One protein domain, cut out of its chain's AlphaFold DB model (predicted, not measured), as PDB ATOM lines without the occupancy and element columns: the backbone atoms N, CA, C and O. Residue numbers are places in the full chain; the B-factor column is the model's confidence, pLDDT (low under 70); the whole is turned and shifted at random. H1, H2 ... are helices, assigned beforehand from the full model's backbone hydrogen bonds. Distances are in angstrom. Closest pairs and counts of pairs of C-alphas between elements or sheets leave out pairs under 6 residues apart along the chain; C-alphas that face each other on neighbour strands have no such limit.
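Overview. This is residues 191 to 241 of the 265 residues of an uncharacterized protein of Verticillium alfalfae (strain VaMs.102 / ATCC MYA-4576 / FGSC 10136) (UniProt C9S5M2). A long helix, H1, and a shorter one, H2, meet near their ends at a corner and make a wide, open L. The rest of each arm sticks out free, among them residues 191 to 218 of H1 and 229 to 241 of H2. The printed part has 51 residues with two named helices, H1 then H2, and no named strand; the class is all helix. It is extended, with a radius of gyration of the C-alphas of 19.0 A and spans of 59 by 25 by 7 A.

Along the chain. H1, residues 191 to 219, runs 41.6 A from C-alpha 191 at (257.074, 165.651, 269.168) to C-alpha 219 at (246.174, 202.328, 252.927). H2, residues 222 to 241, runs 28.6 A and ends with C-alpha 241 at (266.675, 222.387, 256.118).

Arrangement. H1 and H2 are close but not clearly touching, with 2 pairs of C-alphas within 8 A. Their closest C-alphas, those of Met 219 and Ala 225, are 6.2 A apart. Their lines stand about perpendicular, at 86 degrees. In H1 and H2 every O i to N i+4 pair is within hydrogen-bond range.

Size, cuts and confidence. The two C-alphas farthest apart, those of Thr 191 and Met 241, are 59.0 A apart. The printed part has no cut, and the link from H1 to H2 is tight. The mean pLDDT of the printed part is 80.0; residues 237 to 241 are under 70.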
ATOM      1  N   THR A 191     258.416 165.668 269.753       74.75
ATOM      2  CA  THR A 191     257.074 165.651 269.168       74.75
ATOM      3  C   THR A 191     256.125 166.694 269.754       74.75
ATOM      4  O   THR A 191     255.382 167.316 268.997       74.75
ATOM      5  N   GLU A 192     256.138 166.913 271.068       75.62
ATOM      6  CA  GLU A 192     255.302 167.933 271.723       75.62
ATOM      7  C   GLU A 192     255.843 169.336 271.435       75.62
ATOM      8  O   GLU A 192     255.080 170.252 271.126       75.62
ATOM      9  N   PHE A 193     257.168 169.485 271.409       76.19
ATOM     10  CA  PHE A 193     257.821 170.730 271.018       76.19
ATOM     11  C   PHE A 193     257.519 171.103 269.557       76.19
ATOM     12  O   PHE A 193     257.182 172.250 269.261       76.19
ATOM     13  N   ALA A 194     257.549 170.131 268.638       79.94
ATOM     14  CA  ALA A 194     257.163 170.349 267.244       79.94
ATOM     15  C   ALA A 194     255.687 170.760 267.097       79.94
ATOM     16  O   ALA A 194     255.356 171.572 266.229       79.94
ATOM     17  N   GLN A 195     254.792 170.231 267.940       83.06
ATOM     18  CA  GLN A 195     253.381 170.628 267.953       83.06
ATOM     19  C   GLN A 195     253.188 172.058 268.463       83.06
ATOM     20  O   GLN A 195     252.449 172.818 267.832       83.06
ATOM     21  N   GLU A 196     253.871 172.453 269.539       79.06
ATOM     22  CA  GLU A 196     253.761 173.822 270.057       79.06
ATOM     23  C   GLU A 196     254.382 174.837 269.085       79.06
ATOM     24  O   GLU A 196     253.784 175.882 268.831       79.06
ATOM     25  N   ILE A 197     255.502 174.497 268.428       84.81
ATOM     26  CA  ILE A 197     256.051 175.315 267.332       84.81
ATOM     27  C   ILE A 197     255.037 175.446 266.202       84.81
ATOM     28  O   ILE A 197     254.797 176.551 265.721       84.81
ATOM     29  N   LYS A 198     254.424 174.342 265.766       87.00
ATOM     30  CA  LYS A 198     253.439 174.382 264.681       87.00
ATOM     31  C   LYS A 198     252.262 175.290 265.036       87.00
ATOM     32  O   LYS A 198     251.873 176.128 264.230       87.00
ATOM     33  N   LYS A 199     251.748 175.175 266.258       87.12
ATOM     34  CA  LYS A 199     250.676 176.028 266.779       87.12
ATOM     35  C   LYS A 199     251.096 177.499 266.850       87.12
ATOM     36  O   LYS A 199     250.320 178.370 266.464       87.12
ATOM     37  N   ALA A 200     252.326 177.787 267.273       82.31
ATOM     38  CA  ALA A 200     252.873 179.141 267.261       82.31
ATOM     39  C   ALA A 200     252.987 179.701 265.831       82.31
ATOM     40  O   ALA A 200     252.615 180.849 265.590       82.31
ATOM     41  N   VAL A 201     253.429 178.888 264.868       88.12
ATOM     42  CA  VAL A 201     253.505 179.257 263.445       88.12
ATOM     43  C   VAL A 201     252.116 179.515 262.859       88.12
ATOM     44  O   VAL A 201     251.925 180.510 262.158       88.12
ATOM     45  N   ASP A 202     251.131 178.674 263.174       90.31
ATOM     46  CA  ASP A 202     249.747 178.858 262.726       90.31
ATOM     47  C   ASP A 202     249.146 180.152 263.300       90.31
ATOM     48  O   ASP A 202     248.528 180.932 262.569       90.31
ATOM     49  N   ASN A 203     249.411 180.444 264.577       87.50
ATOM     50  CA  ASN A 203     249.012 181.699 265.217       87.50
ATOM     51  C   ASN A 203     249.682 182.919 264.568       87.50
ATOM     52  O   ASN A 203     249.016 183.922 264.310       87.50
ATOM     53  N   LEU A 204     250.980 182.837 264.253       87.75
ATOM     54  CA  LEU A 204     251.706 183.903 263.556       87.75
ATOM     55  C   LEU A 204     251.146 184.147 262.156       87.75
ATOM     56  O   LEU A 204     250.999 185.297 261.748       87.75
ATOM     57  N   LYS A 205     250.786 183.087 261.430       90.31
ATOM     58  CA  LYS A 205     250.175 183.207 260.104       90.31
ATOM     59  C   LYS A 205     248.797 183.865 260.174       90.31
ATOM     60  O   LYS A 205     248.490 184.734 259.356       90.31
ATOM     61  N   ALA A 206     247.983 183.485 261.158       89.12
ATOM     62  CA  ALA A 206     246.695 184.126 261.403       89.12
ATOM     63  C   ALA A 206     246.873 185.619 261.725       89.12
ATOM     64  O   ALA A 206     246.223 186.459 261.100       89.12
ATOM     65  N   LEU A 207     247.809 185.963 262.616       91.25
ATOM     66  CA  LEU A 207     248.117 187.354 262.948       91.25
ATOM     67  C   LEU A 207     248.638 188.137 261.734       91.25
ATOM     68  O   LEU A 207     248.190 189.256 261.502       91.25
ATOM     69  N   GLY A 208     249.507 187.533 260.920       89.50
ATOM     70  CA  GLY A 208     250.008 188.125 259.678       89.50
ATOM     71  C   GLY A 208     248.879 188.494 258.717       89.50
ATOM     72  O   GLY A 208     248.830 189.621 258.235       89.50
ATOM     73  N   SER A 209     247.899 187.602 258.532       89.56
ATOM     74  CA  SER A 209     246.733 187.889 257.683       89.56
ATOM     75  C   SER A 209     245.869 189.045 258.208       89.56
ATOM     76  O   SER A 209     245.341 189.842 257.425       89.56
ATOM     77  N   ILE A 210     245.748 189.176 259.535       89.12
ATOM     78  CA  ILE A 210     245.037 190.292 260.171       89.12
ATOM     79  C   ILE A 210     245.800 191.591 259.910       89.12
ATOM     80  O   ILE A 210     245.185 192.561 259.473       89.12
ATOM     81  N   VAL A 211     247.123 191.593 260.102       87.94
ATOM     82  CA  VAL A 211     247.984 192.756 259.846       87.94
ATOM     83  C   VAL A 211     247.875 193.196 258.388       87.94
ATOM     84  O   VAL A 211     247.563 194.358 258.143       87.94
ATOM     85  N   GLU A 212     248.013 192.281 257.426       89.06
ATOM     86  CA  GLU A 212     247.885 192.578 255.990       89.06
ATOM     87  C   GLU A 212     246.514 193.167 255.631       89.06
ATOM     88  O   GLU A 212     246.413 194.145 254.883       89.06
ATOM     89  N   THR A 213     245.441 192.602 256.191       88.06
ATOM     90  CA  THR A 213     244.077 193.097 255.961       88.06
ATOM     91  C   THR A 213     243.888 194.491 256.563       88.06
ATOM     92  O   THR A 213     243.278 195.366 255.942       88.06
ATOM     93  N   THR A 214     244.416 194.724 257.767       86.12
ATOM     94  CA  THR A 214     244.351 196.038 258.419       86.12
ATOM     95  C   THR A 214     245.199 197.082 257.706       86.12
ATOM     96  O   THR A 214     244.723 198.203 257.539       86.12
ATOM     97  N   ASP A 215     246.385 196.718 257.219       83.50
ATOM     98  CA  ASP A 215     247.271 197.597 256.458       83.50
ATOM     99  C   ASP A 215     246.635 197.977 255.117       83.50
ATOM    100  O   ASP A 215     246.506 199.153 254.789       83.50
ATOM    101  N   SER A 216     246.063 196.999 254.407       83.44
ATOM    102  CA  SER A 216     245.295 197.247 253.180       83.44
ATOM    103  C   SER A 216     244.123 198.209 253.418       83.44
ATOM    104  O   SER A 216     243.868 199.109 252.614       83.44
ATOM    105  N   ARG A 217     243.415 198.063 254.546       84.81
ATOM    106  CA  ARG A 217     242.306 198.949 254.934       84.81
ATOM    107  C   ARG A 217     242.783 200.347 255.348       84.81
ATOM    108  O   ARG A 217     242.094 201.324 255.053       84.81
ATOM    109  N   LEU A 218     243.931 200.455 256.016       84.19
ATOM    110  CA  LEU A 218     244.564 201.728 256.374       84.19
ATOM    111  C   LEU A 218     245.033 202.470 255.122       84.19
ATOM    112  O   LEU A 218     244.683 203.633 254.943       84.19
ATOM    113  N   MET A 219     245.717 201.783 254.208       76.50
ATOM    114  CA  MET A 219     246.174 202.328 252.927       76.50
ATOM    115  C   MET A 219     245.014 202.768 252.023       76.50
ATOM    116  O   MET A 219     245.123 203.775 251.325       76.50
ATOM    117  N   ALA A 220     243.874 202.072 252.073       80.31
ATOM    118  CA  ALA A 220     242.653 202.479 251.376       80.31
ATOM    119  C   ALA A 220     241.948 203.696 252.017       80.31
ATOM    120  O   ALA A 220     241.091 204.321 251.383       80.31
ATOM    121  N   SER A 221     242.285 204.058 253.261       86.25
ATOM    122  CA  SER A 221     241.710 205.220 253.937       86.25
ATOM    123  C   SER A 221     242.330 206.520 253.425       86.25
ATOM    124  O   SER A 221     243.531 206.772 253.540       86.25
ATOM    125  N   ARG A 222     241.477 207.406 252.900       77.44
ATOM    126  CA  ARG A 222     241.875 208.706 252.336       77.44
ATOM    127  C   ARG A 222     242.630 209.586 253.336       77.44
ATOM    128  O   ARG A 222     243.525 210.328 252.936       77.44
ATOM    129  N   ASP A 223     242.267 209.528 254.613       75.56
ATOM    130  CA  ASP A 223     242.884 210.361 255.650       75.56
ATOM    131  C   ASP A 223     244.276 209.858 256.038       75.56
ATOM    132  O   ASP A 223     245.173 210.669 256.264       75.56
ATOM    133  N   TYR A 224     244.496 208.542 255.988       76.56
ATOM    134  CA  TYR A 224     245.819 207.948 256.174       76.56
ATOM    135  C   TYR A 224     246.746 208.260 254.992       76.56
ATOM    136  O   TYR A 224     247.853 208.753 255.194       76.56
ATOM    137  N   ALA A 225     246.268 208.116 253.750       77.94
ATOM    138  CA  ALA A 225     247.033 208.495 252.559       77.94
ATOM    139  C   ALA A 225     247.434 209.986 252.568       77.94
ATOM    140  O   ALA A 225     248.559 210.349 252.219       77.94
ATOM    141  N   ARG A 226     246.535 210.869 253.029       78.88
ATOM    142  CA  ARG A 226     246.837 212.296 253.239       78.88
ATOM    143  C   ARG A 226     247.860 212.521 254.348       78.88
ATOM    144  O   ARG A 226     248.699 213.407 254.205       78.88
ATOM    145  N   HIS A 227     247.776 211.770 255.444       78.00
ATOM    146  CA  HIS A 227     248.720 211.860 256.555       78.00
ATOM    147  C   HIS A 227     250.132 211.443 256.125       78.00
ATOM    148  O   HIS A 227     251.072 212.201 256.343       78.00
ATOM    149  N   ILE A 228     250.271 210.318 255.417       80.88
ATOM    150  CA  ILE A 228     251.553 209.850 254.869       80.88
ATOM    151  C   ILE A 228     252.149 210.864 253.883       80.88
ATOM    152  O   ILE A 228     253.323 211.204 253.992       80.88
ATOM    153  N   ALA A 229     251.342 211.434 252.982       79.12
ATOM    154  CA  ALA A 229     251.816 212.473 252.063       79.12
ATOM    155  C   ALA A 229     252.257 213.767 252.783       79.12
ATOM    156  O   ALA A 229     253.142 214.478 252.306       79.12
ATOM    157  N   ARG A 230     251.642 214.102 253.927       82.12
ATOM    158  CA  ARG A 230     252.048 215.240 254.771       82.12
ATOM    159  C   ARG A 230     253.333 214.947 255.548       82.12
ATOM    160  O   ARG A 230     254.186 215.826 255.618       82.12
ATOM    161  N   GLU A 231     253.476 213.740 256.091       78.50
ATOM    162  CA  GLU A 231     254.689 213.267 256.774       78.50
ATOM    163  C   GLU A 231     255.894 213.240 255.825       78.50
ATOM    164  O   GLU A 231     256.930 213.807 256.160       78.50
ATOM    165  N   GLN A 232     255.739 212.698 254.611       78.50
ATOM    166  CA  GLN A 232     256.793 212.698 253.587       78.50
ATOM    167  C   GLN A 232     257.242 214.119 253.234       78.50
ATOM    168  O   GLN A 232     258.431 214.416 253.274       78.50
ATOM    169  N   LYS A 233     256.296 215.044 253.014       78.88
ATOM    170  CA  LYS A 233     256.623 216.460 252.780       78.88
ATOM    171  C   LYS A 233     257.310 217.134 253.971       78.88
ATOM    172  O   LYS A 233     258.060 218.084 253.762       78.88
ATOM    173  N   ARG A 234     257.038 216.714 255.214       75.25
ATOM    174  CA  ARG A 234     257.719 217.248 256.407       75.25
ATOM    175  C   ARG A 234     259.155 216.733 256.489       75.25
ATOM    176  O   ARG A 234     260.050 217.536 256.711       75.25
ATOM    177  N   GLN A 235     259.371 215.448 256.208       71.69
ATOM    178  CA  GLN A 235     260.703 214.835 256.167       71.69
ATOM    179  C   GLN A 235     261.566 215.381 255.019       71.69
ATOM    180  O   GLN A 235     262.748 215.643 255.215       71.69
ATOM    181  N   GLU A 236     260.986 215.633 253.842       70.31
ATOM    182  CA  GLU A 236     261.677 216.290 252.721       70.31
ATOM    183  C   GLU A 236     262.085 217.729 253.067       70.31
ATOM    184  O   GLU A 236     263.176 218.167 252.712       70.31
ATOM    185  N   LYS A 237     261.237 218.461 253.801       66.12
ATOM    186  CA  LYS A 237     261.555 219.811 254.290       66.12
ATOM    187  C   LYS A 237     262.601 219.805 255.403       66.12
ATOM    188  O   LYS A 237     263.476 220.659 255.383       66.12
ATOM    189  N   GLU A 238     262.550 218.859 256.339       59.69
ATOM    190  CA  GLU A 238     263.576 218.694 257.382       59.69
ATOM    191  C   GLU A 238     264.926 218.265 256.786       59.69
ATOM    192  O   GLU A 238     265.963 218.789 257.187       59.69
ATOM    193  N   GLY A 239     264.923 217.397 255.768       56.22
ATOM    194  CA  GLY A 239     266.118 217.036 255.000       56.22
ATOM    195  C   GLY A 239     266.691 218.213 254.205       56.22
ATOM    196  O   GLY A 239     267.901 218.426 254.213       56.22
ATOM    197  N   HIS A 240     265.835 219.034 253.590       51.78
ATOM    198  CA  HIS A 240     266.263 220.262 252.912       51.78
ATOM    199  C   HIS A 240     266.740 221.361 253.872       51.78
ATOM    200  O   HIS A 240     267.633 222.121 253.513       51.78
ATOM    201  N   MET A 241     266.204 221.444 255.094       52.34
ATOM    202  CA  MET A 241     266.675 222.387 256.118       52.34
ATOM    203  C   MET A 241     267.979 221.946 256.797       52.34
ATOM    204  O   MET A 241     268.698 222.792 257.321       52.34
TER     205      MET A 241